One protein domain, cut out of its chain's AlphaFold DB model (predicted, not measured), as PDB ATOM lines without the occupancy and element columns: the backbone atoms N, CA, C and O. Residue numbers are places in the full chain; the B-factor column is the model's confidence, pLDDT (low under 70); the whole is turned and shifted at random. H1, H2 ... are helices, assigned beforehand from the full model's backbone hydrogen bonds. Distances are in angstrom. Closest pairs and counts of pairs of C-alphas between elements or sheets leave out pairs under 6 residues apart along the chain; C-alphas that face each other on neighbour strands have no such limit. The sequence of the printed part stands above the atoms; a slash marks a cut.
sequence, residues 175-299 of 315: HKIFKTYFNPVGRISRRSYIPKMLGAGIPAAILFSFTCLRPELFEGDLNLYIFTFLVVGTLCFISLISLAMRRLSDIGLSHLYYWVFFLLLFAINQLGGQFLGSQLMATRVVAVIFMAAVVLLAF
ATOM      1  N   HIS A 175      -9.121  12.376  -0.681       80.19
ATOM      2  CA  HIS A 175      -9.608  13.431  -1.576       80.19
ATOM      3  C   HIS A 175     -10.721  12.916  -2.493       80.19
ATOM      4  O   HIS A 175     -11.716  13.607  -2.710       80.19
ATOM      5  N   LYS A 176     -10.602  11.672  -2.976       79.06
ATOM      6  CA  LYS A 176     -11.644  11.027  -3.788       79.06
ATOM      7  C   LYS A 176     -12.940  10.850  -2.993       79.06
ATOM      8  O   LYS A 176     -14.012  11.163  -3.512       79.06
ATOM      9  N   ILE A 177     -12.856  10.433  -1.725       80.38
ATOM     10  CA  ILE A 177     -14.019  10.353  -0.823       80.38
ATOM     11  C   ILE A 177     -14.621  11.746  -0.603       80.38
ATOM     12  O   ILE A 177     -15.829  11.917  -0.774       80.38
ATOM     13  N   PHE A 178     -13.793  12.750  -0.304       82.25
ATOM     14  CA  PHE A 178     -14.242  14.130  -0.110       82.25
ATOM     15  C   PHE A 178     -14.960  14.682  -1.348       82.25
ATOM     16  O   PHE A 178     -16.098  15.141  -1.261       82.25
ATOM     17  N   LYS A 179     -14.359  14.561  -2.535       80.81
ATOM     18  CA  LYS A 179     -14.973  14.998  -3.797       80.81
ATOM     19  C   LYS A 179     -16.277  14.251  -4.080       80.81
ATOM     20  O   LYS A 179     -17.221  14.839  -4.610       80.81
ATOM     21  N   THR A 180     -16.358  12.975  -3.715       81.50
ATOM     22  CA  THR A 180     -17.541  12.147  -3.973       81.50
ATOM     23  C   THR A 180     -18.715  12.510  -3.073       81.50
ATOM     24  O   THR A 180     -19.821  12.677  -3.585       81.50
ATOM     25  N   TYR A 181     -18.473  12.653  -1.771       83.81
ATOM     26  CA  TYR A 181     -19.530  12.773  -0.767       83.81
ATOM     27  C   TYR A 181     -19.709  14.191  -0.219       83.81
ATOM     28  O   TYR A 181     -20.828  14.556   0.092       83.81
ATOM     29  N   PHE A 182     -18.660  15.009  -0.146       84.00
ATOM     30  CA  PHE A 182     -18.667  16.276   0.604       84.00
ATOM     31  C   PHE A 182     -18.538  17.534  -0.257       84.00
ATOM     32  O   PHE A 182     -18.758  18.637   0.231       84.00
ATOM     33  N   ASN A 183     -18.176  17.403  -1.531       84.81
ATOM     34  CA  ASN A 183     -18.172  18.546  -2.435       84.81
ATOM     35  C   ASN A 183     -19.618  18.793  -2.935       84.81
ATOM     36  O   ASN A 183     -20.227  17.874  -3.476       84.81
ATOM     37  N   PRO A 184     -20.196  19.993  -2.763       80.75
ATOM     38  CA  PRO A 184     -21.572  20.286  -3.173       80.75
ATOM     39  C   PRO A 184     -21.690  20.776  -4.625       80.75
ATOM     40  O   PRO A 184     -22.797  20.944  -5.136       80.75
ATOM     41  N   VAL A 185     -20.562  21.027  -5.291       78.62
ATOM     42  CA  VAL A 185     -20.503  21.611  -6.634       78.62
ATOM     43  C   VAL A 185     -20.583  20.519  -7.698       78.62
ATOM     44  O   VAL A 185     -20.053  19.414  -7.525       78.62
ATOM     45  N   GLY A 186     -21.239  20.849  -8.812       74.75
ATOM     46  CA  GLY A 186     -21.391  19.993  -9.985       74.75
ATOM     47  C   GLY A 186     -22.764  19.334 -10.087       74.75
ATOM     48  O   GLY A 186     -23.664  19.584  -9.286       74.75
ATOM     49  N   ARG A 187     -22.925  18.488 -11.104       76.00
ATOM     50  CA  ARG A 187     -24.135  17.690 -11.323       76.00
ATOM     51  C   ARG A 187     -23.878  16.228 -11.013       76.00
ATOM     52  O   ARG A 187     -22.755  15.739 -11.130       76.00
ATOM     53  N   ILE A 188     -24.936  15.524 -10.631       80.25
ATOM     54  CA  ILE A 188     -24.885  14.083 -10.426       80.25
ATOM     55  C   ILE A 188     -26.092  13.407 -11.071       80.25
ATOM     56  O   ILE A 188     -27.242  13.684 -10.726       80.25
ATOM     57  N   SER A 189     -25.810  12.482 -11.990       79.38
ATOM     58  CA  SER A 189     -26.842  11.681 -12.641       79.38
ATOM     59  C   SER A 189     -27.557  10.791 -11.625       79.38
ATOM     60  O   SER A 189     -26.976  10.369 -10.621       79.38
ATOM     61  N   ARG A 190     -28.816  10.442 -11.902       81.06
ATOM     62  CA  ARG A 190     -29.620   9.573 -11.027       81.06
ATOM     63  C   ARG A 190     -28.914   8.247 -10.720       81.06
ATOM     64  O   ARG A 190     -28.902   7.809  -9.572       81.06
ATOM     65  N   ARG A 191     -28.286   7.642 -11.737       80.94
ATOM     66  CA  ARG A 191     -27.535   6.379 -11.620       80.94
ATOM     67  C   ARG A 191     -26.387   6.477 -10.615       80.94
ATOM     68  O   ARG A 191     -26.158   5.534  -9.871       80.94
ATOM     69  N   SER A 192     -25.693   7.614 -10.575       84.38
ATOM     70  CA  SER A 192     -24.595   7.847  -9.630       84.38
ATOM     71  C   SER A 192     -25.089   8.333  -8.262       84.38
ATOM     72  O   SER A 192     -24.458   8.060  -7.243       84.38
ATOM     73  N   TYR A 193     -26.220   9.041  -8.232       86.56
ATOM     74  CA  TYR A 193     -26.814   9.595  -7.021       86.56
ATOM     75  C   TYR A 193     -27.334   8.514  -6.074       86.56
ATOM     76  O   TYR A 193     -26.962   8.521  -4.908       86.56
ATOM     77  N   ILE A 194     -28.142   7.571  -6.570       86.75
ATOM     78  CA  ILE A 194     -28.781   6.524  -5.753       86.75
ATOM     79  C   ILE A 194     -27.775   5.749  -4.881       86.75
ATOM     80  O   ILE A 194     -27.960   5.738  -3.665       86.75
ATOM     81  N   PRO A 195     -26.698   5.143  -5.422       87.31
ATOM     82  CA  PRO A 195     -25.776   4.363  -4.598       87.31
ATOM     83  C   PRO A 195     -25.034   5.224  -3.565       87.31
ATOM     84  O   PRO A 195     -24.809   4.775  -2.446       87.31
ATOM     85  N   LYS A 196     -24.698   6.478  -3.897       90.31
ATOM     86  CA  LYS A 196     -24.017   7.400  -2.968       90.31
ATOM     87  C   LYS A 196     -24.958   7.911  -1.878       90.31
ATOM     88  O   LYS A 196     -24.571   7.988  -0.717       90.31
ATOM     89  N   MET A 197     -26.202   8.212  -2.244       92.44
ATOM     90  CA  MET A 197     -27.253   8.576  -1.301       92.44
ATOM     91  C   MET A 197     -27.508   7.426  -0.328       92.44
ATOM     92  O   MET A 197     -27.523   7.667   0.871       92.44
ATOM     93  N   LEU A 198     -27.598   6.178  -0.800       90.06
ATOM     94  CA  LEU A 198     -27.729   5.007   0.073       90.06
ATOM     95  C   LEU A 198     -26.499   4.815   0.972       90.06
ATOM     96  O   LEU A 198     -26.655   4.540   2.161       90.06
ATOM     97  N   GLY A 199     -25.291   5.023   0.435       88.44
ATOM     98  CA  GLY A 199     -24.036   4.909   1.183       88.44
ATOM     99  C   GLY A 199     -23.939   5.845   2.393       88.44
ATOM    100  O   GLY A 199     -23.395   5.448   3.417       88.44
ATOM    101  N   ALA A 200     -24.501   7.055   2.309       89.00
ATOM    102  CA  ALA A 200     -24.576   7.992   3.438       89.00
ATOM    103  C   ALA A 200     -25.911   7.912   4.211       89.00
ATOM    104  O   ALA A 200     -25.961   8.163   5.414       89.00
ATOM    105  N   GLY A 201     -26.993   7.538   3.530       87.88
ATOM    106  CA  GLY A 201     -28.358   7.535   4.048       87.88
ATOM    107  C   GLY A 201     -28.668   6.344   4.943       87.88
ATOM    108  O   GLY A 201     -29.352   6.515   5.948       87.88
ATOM    109  N   ILE A 202     -28.135   5.157   4.635       88.50
ATOM    110  CA  ILE A 202     -28.306   3.969   5.484       88.50
ATOM    111  C   ILE A 202     -27.628   4.181   6.851       88.50
ATOM    112  O   ILE A 202     -28.316   4.024   7.861       88.50
ATOM    113  N   PRO A 203     -26.350   4.613   6.936       88.00
ATOM    114  CA  PRO A 203     -25.739   4.957   8.221       88.00
ATOM    115  C   PRO A 203     -26.506   6.045   8.980       88.00
ATOM    116  O   PRO A 203     -26.731   5.897  10.179       88.00
ATOM    117  N   ALA A 204     -26.970   7.098   8.293       86.88
ATOM    118  CA  ALA A 204     -27.774   8.153   8.914       86.88
ATOM    119  C   ALA A 204     -29.080   7.613   9.518       86.88
ATOM    120  O   ALA A 204     -29.420   7.949  10.650       86.88
ATOM    121  N   ALA A 205     -29.794   6.751   8.790       86.81
ATOM    122  CA  ALA A 205     -31.042   6.147   9.249       86.81
ATOM    123  C   ALA A 205     -30.829   5.189  10.432       86.81
ATOM    124  O   ALA A 205     -31.642   5.174  11.354       86.81
ATOM    125  N   ILE A 206     -29.731   4.426  10.433       86.75
ATOM    126  CA  ILE A 206     -29.352   3.551  11.553       86.75
ATOM    127  C   ILE A 206     -29.031   4.387  12.793       86.75
ATOM    128  O   ILE A 206     -29.560   4.118  13.866       86.75
ATOM    129  N   LEU A 207     -28.207   5.427  12.662       83.50
ATOM    130  CA  LEU A 207     -27.910   6.329  13.779       83.50
ATOM    131  C   LEU A 207     -29.197   6.953  14.322       83.50
ATOM    132  O   LEU A 207     -29.437   6.943  15.528       83.50
ATOM    133  N   PHE A 208     -30.055   7.441  13.431       82.81
ATOM    134  CA  PHE A 208     -31.334   8.025  13.804       82.81
ATOM    135  C   PHE A 208     -32.247   7.028  14.532       82.81
ATOM    136  O   PHE A 208     -32.859   7.391  15.537       82.81
ATOM    137  N   SER A 209     -32.311   5.766  14.100       83.38
ATOM    138  CA  SER A 209     -33.149   4.755  14.755       83.38
ATOM    139  C   SER A 209     -32.685   4.445  16.181       83.38
ATOM    140  O   SER A 209     -33.535   4.265  17.056       83.38
ATOM    141  N   PHE A 210     -31.378   4.493  16.467       81.75
ATOM    142  CA  PHE A 210     -30.866   4.368  17.838       81.75
ATOM    143  C   PHE A 210     -31.406   5.460  18.765       81.75
ATOM    144  O   PHE A 210     -31.758   5.153  19.903       81.75
ATOM    145  N   THR A 211     -31.573   6.695  18.277       75.38
ATOM    146  CA  THR A 211     -32.165   7.784  19.082       75.38
ATOM    147  C   THR A 211     -33.626   7.538  19.453       75.38
ATOM    148  O   THR A 211     -34.131   8.150  20.393       75.38
ATOM    149  N   CYS A 212     -34.321   6.661  18.724       77.44
ATOM    150  CA  CYS A 212     -35.716   6.304  18.971       77.44
ATOM    151  C   CYS A 212     -35.848   5.014  19.790       77.44
ATOM    152  O   CYS A 212     -36.688   4.947  20.680       77.44
ATOM    153  N   LEU A 213     -35.034   3.998  19.489       82.56
ATOM    154  CA  LEU A 213     -35.133   2.659  20.083       82.56
ATOM    155  C   LEU A 213     -34.398   2.534  21.420       82.56
ATOM    156  O   LEU A 213     -34.777   1.715  22.254       82.56
ATOM    157  N   ARG A 214     -33.315   3.293  21.607       81.62
ATOM    158  CA  ARG A 214     -32.454   3.235  22.797       81.62
ATOM    159  C   ARG A 214     -32.063   4.655  23.235       81.62
ATOM    160  O   ARG A 214     -30.875   4.980  23.224       81.62
ATOM    161  N   PRO A 215     -33.038   5.510  23.603       74.94
ATOM    162  CA  PRO A 215     -32.761   6.882  24.032       74.94
ATOM    163  C   PRO A 215     -31.842   6.942  25.265       74.94
ATOM    164  O   PRO A 215     -31.049   7.868  25.376       74.94
ATOM    165  N   GLU A 216     -31.865   5.903  26.106       78.25
ATOM    166  CA  GLU A 216     -31.006   5.721  27.287       78.25
ATOM    167  C   GLU A 216     -29.498   5.802  26.968       78.25
ATOM    168  O   GLU A 216     -28.699   6.209  27.806       78.25
ATOM    169  N   LEU A 217     -29.080   5.457  25.740       73.50
ATOM    170  CA  LEU A 217     -27.674   5.553  25.310       73.50
ATOM    171  C   LEU A 217     -27.178   7.003  25.184       73.50
ATOM    172  O   LEU A 217     -25.974   7.225  25.051       73.50
ATOM    173  N   PHE A 218     -28.095   7.970  25.194       71.62
ATOM    174  CA  PHE A 218     -27.833   9.395  24.998       71.62
ATOM    175  C   PHE A 218     -28.054  10.214  26.277       71.62
ATOM    176  O   PHE A 218     -28.143  11.439  26.210       71.62
ATOM    177  N   GLU A 219     -28.136   9.554  27.432       68.19
ATOM    178  CA  GLU A 219     -28.217  10.203  28.740       68.19
ATOM    179  C   GLU A 219     -26.809  10.434  29.327       68.19
ATOM    180  O   GLU A 219     -25.921   9.583  29.211       68.19
ATOM    181  N   GLY A 220     -26.605  11.601  29.953       65.94
ATOM    182  CA  GLY A 220     -25.347  12.015  30.591       65.94
ATOM    183  C   GLY A 220     -24.461  12.940  29.742       65.94
ATOM    184  O   GLY A 220     -24.375  12.809  28.521       65.94
ATOM    185  N   ASP A 221     -23.772  13.878  30.399       59.78
ATOM    186  CA  ASP A 221     -22.820  14.783  29.745       59.78
ATOM    187  C   ASP A 221     -21.550  14.025  29.313       59.78
ATOM    188  O   ASP A 221     -21.009  13.218  30.068       59.78
ATOM    189  N   LEU A 222     -21.047  14.294  28.097       62.28
ATOM    190  CA  LEU A 222     -19.793  13.727  27.552       62.28
ATOM    191  C   LEU A 222     -19.754  12.192  27.375       62.28
ATOM    192  O   LEU A 222     -18.699  11.562  27.452       62.28
ATOM    193  N   ASN A 223     -20.884  11.572  27.037       76.00
ATOM    194  CA  ASN A 223     -20.916  10.160  26.657       76.00
ATOM    195  C   ASN A 223     -20.263   9.924  25.269       76.00
ATOM    196  O   ASN A 223     -20.568  10.615  24.291       76.00
ATOM    197  N   LEU A 224     -19.391   8.913  25.152       77.50
ATOM    198  CA  LEU A 224     -18.719   8.533  23.899       77.50
ATOM    199  C   LEU A 224     -19.717   8.195  22.777       77.50
ATOM    200  O   LEU A 224     -19.446   8.470  21.604       77.50
ATOM    201  N   TYR A 225     -20.892   7.663  23.125       74.94
ATOM    202  CA  TYR A 225     -21.973   7.415  22.168       74.94
ATOM    203  C   TYR A 225     -22.563   8.716  21.611       74.94
ATOM    204  O   TYR A 225     -22.768   8.809  20.403       74.94
ATOM    205  N   ILE A 226     -22.749   9.744  22.449       76.81
ATOM    206  CA  ILE A 226     -23.217  11.073  22.021       76.81
ATOM    207  C   ILE A 226     -22.182  11.720  21.097       76.81
ATOM    208  O   ILE A 226     -22.535  12.220  20.031       76.81
ATOM    209  N   PHE A 227     -20.897  11.660  21.457       79.38
ATOM    210  CA  PHE A 227     -19.825  12.215  20.627       79.38
ATOM    211  C   PHE A 227     -19.737  11.520  19.261       79.38
ATOM    212  O   PHE A 227     -19.716  12.180  18.221       79.38
ATOM    213  N   THR A 228     -19.752  10.186  19.246       80.12
ATOM    214  CA  THR A 228     -19.713   9.394  18.006       80.12
ATOM    215  C   THR A 228     -20.939   9.674  17.140       80.12
ATOM    216  O   THR A 228     -20.817   9.863  15.929       80.12
ATOM    217  N   PHE A 229     -22.116   9.766  17.757       81.19
ATOM    218  CA  PHE A 229     -23.354  10.114  17.075       81.19
ATOM    219  C   PHE A 229     -23.294  11.508  16.442       81.19
ATOM    220  O   PHE A 229     -23.662  11.660  15.280       81.19
ATOM    221  N   LEU A 230     -22.777  12.509  17.158       82.06
ATOM    222  CA  LEU A 230     -22.618  13.864  16.633       82.06
ATOM    223  C   LEU A 230     -21.650  13.899  15.450       82.06
ATOM    224  O   LEU A 230     -21.985  14.467  14.412       82.06
ATOM    225  N   VAL A 231     -20.480  13.268  15.565       85.19
ATOM    226  CA  VAL A 231     -19.469  13.274  14.496       85.19
ATOM    227  C   VAL A 231     -19.974  12.528  13.262       85.19
ATOM    228  O   VAL A 231     -20.012  13.096  12.168       85.19
ATOM    229  N   VAL A 232     -20.403  11.273  13.413       85.12
ATOM    230  CA  VAL A 232     -20.832  10.449  12.272       85.12
ATOM    231  C   VAL A 232     -22.146  10.971  11.691       85.12
ATOM    232  O   VAL A 232     -22.288  11.039  10.469       85.12
ATOM    233  N   GLY A 233     -23.079  11.411  12.537       84.75
ATOM    234  CA  GLY A 233     -24.334  12.026  12.114       84.75
ATOM    235  C   GLY A 233     -24.103  13.295  11.298       84.75
ATOM    236  O   GLY A 233     -24.670  13.435  10.215       84.75
ATOM    237  N   THR A 234     -23.201  14.173  11.746       86.62
ATOM    238  CA  THR A 234     -22.844  15.399  11.012       86.62
ATOM    239  C   THR A 234     -22.177  15.079   9.677       86.62
ATOM    240  O   THR A 234     -22.530  15.675   8.660       86.62
ATOM    241  N   LEU A 235     -21.264  14.102   9.634       89.06
ATOM    242  CA  LEU A 235     -20.632  13.670   8.382       89.06
ATOM    243  C   LEU A 235     -21.657  13.119   7.383       89.06
ATOM    244  O   LEU A 235     -21.624  13.488   6.207       89.06
ATOM    245  N   CYS A 236     -22.595  12.285   7.838       88.88
ATOM    246  CA  CYS A 236     -23.663  11.773   6.980       88.88
ATOM    247  C   CYS A 236     -24.578  12.905   6.500       88.88
ATOM    248  O   CYS A 236     -24.941  12.944   5.328       88.88
ATOM    249  N   PHE A 237     -24.906  13.857   7.373       86.50
ATOM    250  CA  PHE A 237     -25.765  14.987   7.036       86.50
ATOM    251  C   PHE A 237     -25.134  15.910   5.986       86.50
ATOM    252  O   PHE A 237     -25.756  16.175   4.958       86.50
ATOM    253  N   ILE A 238     -23.879  16.331   6.182       88.81
ATOM    254  CA  ILE A 238     -23.137  17.155   5.208       88.81
ATOM    255  C   ILE A 238     -22.990  16.408   3.875       88.81
ATOM    256  O   ILE A 238     -23.120  17.007   2.804       88.81
ATOM    257  N   SER A 239     -22.764  15.095   3.933       90.62
ATOM    258  CA  SER A 239     -22.666  14.247   2.747       90.62
ATOM    259  C   SER A 239     -23.977  14.209   1.949       90.62
ATOM    260  O   SER A 239     -24.007  14.514   0.754       90.62
ATOM    261  N   LEU A 240     -25.100  13.930   2.615       91.12
ATOM    262  CA  LEU A 240     -26.426  13.901   1.989       91.12
ATOM    263  C   LEU A 240     -26.828  15.269   1.430       91.12
ATOM    264  O   LEU A 240     -27.382  15.341   0.334       91.12
ATOM    265  N   ILE A 241     -26.493  16.349   2.139       89.06
ATOM    266  CA  ILE A 241     -26.658  17.728   1.669       89.06
ATOM    267  C   ILE A 241     -25.906  17.960   0.360       89.06
ATOM    268  O   ILE A 241     -26.479  18.466  -0.608       89.06
ATOM    269  N   SER A 242     -24.629  17.591   0.326       88.81
ATOM    270  CA  SER A 242     -23.760  17.830  -0.825       88.81
ATOM    271  C   SER A 242     -24.260  17.059  -2.047       88.81
ATOM    272  O   SER A 242     -24.338  17.603  -3.149       88.81
ATOM    273  N   LEU A 243     -24.697  15.814  -1.844       90.19
ATOM    274  CA  LEU A 243     -25.322  15.003  -2.886       90.19
ATOM    275  C   LEU A 243     -26.664  15.592  -3.354       90.19
ATOM    276  O   LEU A 243     -26.920  15.633  -4.559       90.19
ATOM    277  N   ALA A 244     -27.514  16.055  -2.434       88.88
ATOM    278  CA  ALA A 244     -28.811  16.649  -2.754       88.88
ATOM    279  C   ALA A 244     -28.668  17.950  -3.558       88.88
ATOM    280  O   ALA A 244     -29.382  18.135  -4.542       88.88
ATOM    281  N   MET A 245     -27.703  18.809  -3.214       86.94
ATOM    282  CA  MET A 245     -27.410  20.031  -3.974       86.94
ATOM    283  C   MET A 245     -26.991  19.731  -5.414       86.94
ATOM    284  O   MET A 245     -27.516  20.337  -6.351       86.94
ATOM    285  N   ARG A 246     -26.110  18.745  -5.615       85.12
ATOM    286  CA  ARG A 246     -25.721  18.301  -6.963       85.12
ATOM    287  C   ARG A 246     -26.894  17.734  -7.753       85.12
ATOM    288  O   ARG A 246     -26.956  17.901  -8.969       85.12
ATOM    289  N   ARG A 247     -27.814  17.040  -7.075       87.19
ATOM    290  CA  ARG A 247     -29.005  16.460  -7.704       87.19
ATOM    291  C   ARG A 247     -30.011  17.540  -8.098       87.19
ATOM    292  O   ARG A 247     -30.529  17.487  -9.204       87.19
ATOM    293  N   LEU A 248     -30.224  18.548  -7.253       86.12
ATOM    294  CA  LEU A 248     -31.038  19.727  -7.579       86.12
ATOM    295  C   LEU A 248     -30.481  20.485  -8.791       86.12
ATOM    296  O   LEU A 248     -31.240  20.832  -9.692       86.12
ATOM    297  N   SER A 249     -29.157  20.664  -8.846       80.81
ATOM    298  CA  SER A 249     -28.464  21.272  -9.992       80.81
ATOM    299  C   SER A 249     -28.626  20.457 -11.283       80.81
ATOM    300  O   SER A 249     -28.745  21.024 -12.370       80.81
ATOM    301  N   ASP A 250     -28.674  19.125 -11.177       80.25
ATOM    302  CA  ASP A 250     -28.956  18.239 -12.313       80.25
ATOM    303  C   ASP A 250     -30.407  18.354 -12.807       80.25
ATOM    304  O   ASP A 250     -30.653  18.275 -14.003       80.25
ATOM    305  N   ILE A 251     -31.359  18.602 -11.904       81.81
ATOM    306  CA  ILE A 251     -32.782  18.826 -12.223       81.81
ATOM    307  C   ILE A 251     -33.024  20.257 -12.763       81.81
ATOM    308  O   ILE A 251     -34.126  20.585 -13.187       81.81
ATOM    309  N   GLY A 252     -32.005  21.125 -12.773       76.12
ATOM    310  CA  GLY A 252     -32.123  22.513 -13.240       76.12
ATOM    311  C   GLY A 252     -32.721  23.473 -12.205       76.12
ATOM    312  O   GLY A 252     -33.031  24.622 -12.525       76.12
ATOM    313  N   LEU A 253     -32.865  23.042 -10.947       78.62
ATOM    314  CA  LEU A 253     -33.360  23.889  -9.865       78.62
ATOM    315  C   LEU A 253     -32.240  24.774  -9.309       78.62
ATOM    316  O   LEU A 253     -31.123  24.329  -9.049       78.62
ATOM    317  N   SER A 254     -32.566  26.047  -9.090       77.44
ATOM    318  CA  SER A 254     -31.656  27.007  -8.463       77.44
ATOM    319  C   SER A 254     -31.323  26.611  -7.020       77.44
ATOM    320  O   SER A 254     -32.178  26.119  -6.280       77.44
ATOM    321  N   HIS A 255     -30.108  26.945  -6.575       72.25
ATOM    322  CA  HIS A 255     -29.686  26.826  -5.174       72.25
ATOM    323  C   HIS A 255     -30.596  27.592  -4.195       72.25
ATOM    324  O   HIS A 255     -30.594  27.305  -3.001       72.25
ATOM    325  N   LEU A 256     -31.413  28.533  -4.675       79.88
ATOM    326  CA  LEU A 256     -32.380  29.257  -3.850       79.88
ATOM    327  C   LEU A 256     -33.448  28.333  -3.234       79.88
ATOM    328  O   LEU A 256     -33.810  28.519  -2.075       79.88
ATOM    329  N   TYR A 257     -33.890  27.293  -3.949       81.25
ATOM    330  CA  TYR A 257     -34.843  26.308  -3.413       81.25
ATOM    331  C   TYR A 257     -34.274  25.558  -2.207       81.25
ATOM    332  O   TYR A 257     -34.992  25.270  -1.252       81.25
ATOM    333  N   TYR A 258     -32.969  25.287  -2.233       79.94
ATOM    334  CA  TYR A 258     -32.268  24.646  -1.131       79.94
ATOM    335  C   TYR A 258     -32.244  25.548   0.114       79.94
ATOM    336  O   TYR A 258     -32.582  25.094   1.203       79.94
ATOM    337  N   TRP A 259     -31.940  26.840  -0.042       82.81
ATOM    338  CA  TRP A 259     -31.964  27.796   1.072       82.81
ATOM    339  C   TRP A 259     -33.354  27.959   1.688       82.81
ATOM    340  O   TRP A 259     -33.484  27.964   2.910       82.81
ATOM    341  N   VAL A 260     -34.396  28.031   0.856       87.44
ATOM    342  CA  VAL A 260     -35.787  28.095   1.329       87.44
ATOM    343  C   VAL A 260     -36.163  26.825   2.097       87.44
ATOM    344  O   VAL A 260     -36.745  26.910   3.177       87.44
ATOM    345  N   PHE A 261     -35.783  25.650   1.589       87.25
ATOM    346  CA  PHE A 261     -36.025  24.376   2.265       87.25
ATOM    347  C   PHE A 261     -35.331  24.305   3.634       87.25
ATOM    348  O   PHE A 261     -35.959  23.937   4.624       87.25
ATOM    349  N   PHE A 262     -34.065  24.724   3.725       85.38
ATOM    350  CA  PHE A 262     -33.328  24.751   4.992       85.38
ATOM    351  C   PHE A 262     -33.893  25.752   5.993       85.38
ATOM    352  O   PHE A 262     -33.973  25.443   7.180       85.38
ATOM    353  N   LEU A 263     -34.329  26.922   5.527       89.12
ATOM    354  CA  LEU A 263     -34.977  27.917   6.378       89.12
ATOM    355  C   LEU A 263     -36.287  27.372   6.964       89.12
ATOM    356  O   LEU A 263     -36.562  27.576   8.146       89.12
ATOM    357  N   LEU A 264     -37.053  26.612   6.177       89.50
ATOM    358  CA  LEU A 264     -38.272  25.948   6.639       89.50
ATOM    359  C   LEU A 264     -37.970  24.852   7.673       89.50
ATOM    360  O   LEU A 264     -38.603  24.824   8.727       89.50
ATOM    361  N   LEU A 265     -36.974  23.994   7.425       89.12
ATOM    362  CA  LEU A 265     -36.529  22.995   8.408       89.12
ATOM    363  C   LEU A 265     -36.045  23.647   9.709       89.12
ATOM    364  O   LEU A 265     -36.359  23.167  10.798       89.12
ATOM    365  N   PHE A 266     -35.316  24.759   9.606       88.06
ATOM    366  CA  PHE A 266     -34.854  25.524  10.759       88.06
ATOM    367  C   PHE A 266     -36.025  26.106  11.557       88.06
ATOM    368  O   PHE A 266     -36.054  25.962  12.777       88.06
ATOM    369  N   ALA A 267     -37.020  26.693  10.888       87.44
ATOM    370  CA  ALA A 267     -38.220  27.213  11.540       87.44
ATOM    371  C   ALA A 267     -38.998  26.110  12.277       87.44
ATOM    372  O   ALA A 267     -39.389  26.307  13.428       87.44
ATOM    373  N   ILE A 268     -39.157  24.930  11.661       86.12
ATOM    374  CA  ILE A 268     -39.766  23.758  12.315       86.12
ATOM    375  C   ILE A 268     -38.955  23.346  13.545       86.12
ATOM    376  O   ILE A 268     -39.542  23.052  14.581       86.12
ATOM    377  N   ASN A 269     -37.624  23.345  13.468       86.00
ATOM    378  CA  ASN A 269     -36.790  22.962  14.605       86.00
ATOM    379  C   ASN A 269     -36.898  23.956  15.775       86.00
ATOM    380  O   ASN A 269     -37.001  23.541  16.926       86.00
ATOM    381  N   GLN A 270     -36.898  25.262  15.482       85.81
ATOM    382  CA  GLN A 270     -36.965  26.322  16.497       85.81
ATOM    383  C   GLN A 270     -38.337  26.395  17.171       85.81
ATOM    384  O   GLN A 270     -38.436  26.497  18.392       85.81
ATOM    385  N   LEU A 271     -39.409  26.319  16.382       86.19
ATOM    386  CA  LEU A 271     -40.779  26.429  16.886       86.19
ATOM    387  C   LEU A 271     -41.317  25.085  17.394       86.19
ATOM    388  O   LEU A 271     -42.210  25.035  18.238       86.19
ATOM    389  N   GLY A 272     -40.759  23.973  16.917       77.44
ATOM    390  CA  GLY A 272     -41.242  22.629  17.210       77.44
ATOM    391  C   GLY A 272     -41.153  22.245  18.683       77.44
ATOM    392  O   GLY A 272     -41.975  21.462  19.136       77.44
ATOM    393  N   GLY A 273     -40.243  22.827  19.467       76.44
ATOM    394  CA  GLY A 273     -40.229  22.609  20.919       76.44
ATOM    395  C   GLY A 273     -41.547  23.015  21.594       76.44
ATOM    396  O   GLY A 273     -42.014  22.321  22.493       76.44
ATOM    397  N   GLN A 274     -42.178  24.089  21.109       77.94
ATOM    398  CA  GLN A 274     -43.457  24.592  21.618       77.94
ATOM    399  C   GLN A 274     -44.656  23.848  21.011       77.94
ATOM    400  O   GLN A 274     -45.620  23.566  21.716       77.94
ATOM    401  N   PHE A 275     -44.597  23.499  19.720       79.88
ATOM    402  CA  PHE A 275     -45.729  22.893  18.999       79.88
ATOM    403  C   PHE A 275     -45.763  21.355  19.014       79.88
ATOM    404  O   PHE A 275     -46.827  20.770  18.840       79.88
ATOM    405  N   LEU A 276     -44.624  20.688  19.209       78.56
ATOM    406  CA  LEU A 276     -44.473  19.221  19.170       78.56
ATOM    407  C   LEU A 276     -44.153  18.627  20.554       78.56
ATOM    408  O   LEU A 276     -43.769  17.463  20.662       78.56
ATOM    409  N   GLY A 277     -44.275  19.432  21.613       76.38
ATOM    410  CA  GLY A 277     -44.123  19.025  23.014       76.38
ATOM    411  C   GLY A 277     -42.687  18.774  23.484       76.38
ATOM    412  O   GLY A 277     -42.449  18.723  24.685       76.38
ATOM    413  N   SER A 278     -41.714  18.625  22.578       79.75
ATOM    414  CA  SER A 278     -40.292  18.545  22.934       79.75
ATOM    415  C   SER A 278     -39.372  18.914  21.770       79.75
ATOM    416  O   SER A 278     -39.670  18.664  20.599       79.75
ATOM    417  N   GLN A 279     -38.193  19.446  22.099       75.50
ATOM    418  CA  GLN A 279     -37.152  19.769  21.118       75.50
ATOM    419  C   GLN A 279     -36.582  18.511  20.432       75.50
ATOM    420  O   GLN A 279     -36.212  18.544  19.256       75.50
ATOM    421  N   LEU A 280     -36.582  17.371  21.135       77.44
ATOM    422  CA  LEU A 280     -36.185  16.080  20.572       77.44
ATOM    423  C   LEU A 280     -37.159  15.623  19.477       77.44
ATOM    424  O   LEU A 280     -36.727  15.182  18.412       77.44
ATOM    425  N   MET A 281     -38.471  15.770  19.698       80.44
ATOM    426  CA  MET A 281     -39.474  15.451  18.677       80.44
ATOM    427  C   MET A 281     -39.395  16.396  17.476       80.44
ATOM    428  O   MET A 281     -39.491  15.926  16.345       80.44
ATOM    429  N   ALA A 282     -39.128  17.686  17.691       81.44
ATOM    430  CA  ALA A 282     -38.889  18.634  16.599       81.44
ATOM    431  C   ALA A 282     -37.707  18.210  15.713       81.44
ATOM    432  O   ALA A 282     -37.843  18.116  14.492       81.44
ATOM    433  N   THR A 283     -36.585  17.844  16.336       81.31
ATOM    434  CA  THR A 283     -35.387  17.360  15.631       81.31
ATOM    435  C   THR A 283     -35.681  16.081  14.841       81.31
ATOM    436  O   THR A 283     -35.260  15.943  13.692       81.31
ATOM    437  N   ARG A 284     -36.452  15.150  15.422       83.88
ATOM    438  CA  ARG A 284     -36.866  13.907  14.751       83.88
ATOM    439  C   ARG A 284     -37.731  14.168  13.523       83.88
ATOM    440  O   ARG A 284     -37.486  13.580  12.473       83.88
ATOM    441  N   VAL A 285     -38.706  15.067  13.635       85.25
ATOM    442  CA  VAL A 285     -39.572  15.454  12.513       85.25
ATOM    443  C   VAL A 285     -38.748  16.084  11.389       85.25
ATOM    444  O   VAL A 285     -38.881  15.680  10.235       85.25
ATOM    445  N   VAL A 286     -37.836  17.002  11.717       86.75
ATOM    446  CA  VAL A 286     -36.929  17.631  10.742       86.75
ATOM    447  C   VAL A 286     -36.062  16.594  10.030       86.75
ATOM    448  O   VAL A 286     -35.950  16.636   8.805       86.75
ATOM    449  N   ALA A 287     -35.493  15.636  10.764       84.81
ATOM    450  CA  ALA A 287     -34.673  14.574  10.188       84.81
ATOM    451  C   ALA A 287     -35.467  13.689   9.211       84.81
ATOM    452  O   ALA A 287     -34.979  13.386   8.122       84.81
ATOM    453  N   VAL A 288     -36.707  13.323   9.555       88.25
ATOM    454  CA  VAL A 288     -37.584  12.533   8.673       88.25
ATOM    455  C   VAL A 288     -37.944  13.312   7.408       88.25
ATOM    456  O   VAL A 288     -37.829  12.766   6.310       88.25
ATOM    457  N   ILE A 289     -38.322  14.590   7.535       89.94
ATOM    458  CA  ILE A 289     -38.635  15.454   6.384       89.94
ATOM    459  C   ILE A 289     -37.410  15.594   5.473       89.94
ATOM    460  O   ILE A 289     -37.528  15.455   4.255       89.94
ATOM    461  N   PHE A 290     -36.228  15.827   6.050       90.38
ATOM    462  CA  PHE A 290     -34.978  15.923   5.302       90.38
ATOM    463  C   PHE A 290     -34.672  14.628   4.538       90.38
ATOM    464  O   PHE A 290     -34.439  14.669   3.329       90.38
ATOM    465  N   MET A 291     -34.728  13.473   5.207       88.62
ATOM    466  CA  MET A 291     -34.465  12.174   4.577       88.62
ATOM    467  C   MET A 291     -35.464  11.869   3.458       88.62
ATOM    468  O   MET A 291     -35.063  11.419   2.385       88.62
ATOM    469  N   ALA A 292     -36.749  12.165   3.668       90.38
ATOM    470  CA  ALA A 292     -37.771  12.011   2.640       90.38
ATOM    471  C   ALA A 292     -37.479  12.895   1.418       90.38
ATOM    472  O   ALA A 292     -37.525  12.410   0.291       90.38
ATOM    473  N   ALA A 293     -37.114  14.163   1.627       90.50
ATOM    474  CA  ALA A 293     -36.766  15.077   0.541       90.50
ATOM    475  C   ALA A 293     -35.560  14.575  -0.269       90.50
ATOM    476  O   ALA A 293     -35.615  14.548  -1.497       90.50
ATOM    477  N   VAL A 294     -34.502  14.111   0.403       89.88
ATOM    478  CA  VAL A 294     -33.316  13.524  -0.243       89.88
ATOM    479  C   VAL A 294     -33.698  12.298  -1.084       89.88
ATOM    480  O   VAL A 294     -33.281  12.182  -2.234       89.88
ATOM    481  N   VAL A 295     -34.542  11.408  -0.564       90.12
ATOM    482  CA  VAL A 295     -35.015  10.231  -1.311       90.12
ATOM    483  C   VAL A 295     -35.873  10.634  -2.514       90.12
ATOM    484  O   VAL A 295     -35.698  10.078  -3.600       90.12
ATOM    485  N   LEU A 296     -36.750  11.631  -2.371       90.31
ATOM    486  CA  LEU A 296     -37.609  12.114  -3.457       90.31
ATOM    487  C   LEU A 296     -36.804  12.640  -4.654       90.31
ATOM    488  O   LEU A 296     -37.196  12.417  -5.800       90.31
ATOM    489  N   LEU A 297     -35.637  13.251  -4.422       87.00
ATOM    490  CA  LEU A 297     -34.749  13.724  -5.495       87.00
ATOM    491  C   LEU A 297     -34.242  12.602  -6.420       87.00
ATOM    492  O   LEU A 297     -33.836  12.877  -7.555       87.00
ATOM    493  N   ALA A 298     -34.278  11.341  -5.977       86.75
ATOM    494  CA  ALA A 298     -33.922  10.200  -6.814       86.75
ATOM    495  C   ALA A 298     -34.962   9.913  -7.912       86.75
ATOM    496  O   ALA A 298     -34.614   9.292  -8.916       86.75
ATOM    497  N   PHE A 299     -36.213  10.356  -7.757       85.94
ATOM    498  CA  PHE A 299     -37.302  10.026  -8.683       85.94
ATOM    499  C   PHE A 299     -37.445  11.015  -9.844       85.94
ATOM    500  O   PHE A 299     -37.950  10.642 -10.901       85.94
TER     501      PHE A 299
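This is residues 175 to 299 of the 315 residues of an uncharacterized protein of Dialister succinatiphilus YIT 11850 (UniProt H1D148). Two pairs of long helices, H2 with H4 and H5 with H6, run roughly along the longest axis, with short H1 about perpendicular to H4. The 125 printed residues, class all helix, have six named helices, H1 to H6 in order. The whole is compact, radius of gyration of the C-alphas 15.4 A, spanning 43 by 32 by 21 A.

H1 is residues 175 to 181, from C-alpha (-9.608, 13.431, -1.576). H2 is 190 to 213, 32.3 A from first to last C-alpha; H3 215 to 218; H4 224 to 250, 38.9 A; H5 255 to 275, 29.3 A; H6 279 to 296, 25.7 A, ending at C-alpha (-37.609, 12.114, -3.457).

H4, the hub, touches H2 at a shallow tilt of 30 degrees, opposite ways; their closest C-alphas, Ala 200 and Cys 236, are 5.3 A apart. H5 and H6 form a helical hairpin, closest C-alphas Gly 273 and Gln 279, 4.2 A. Every O i to N i+4 pair is within hydrogen-bond range in H1, H4 and H6, 16 of 20 in H2 and 15 of 17 in H5; H3 is too short.

The printed part has no cut and no long link; pLDDT is under 70 at residues 219 to 222.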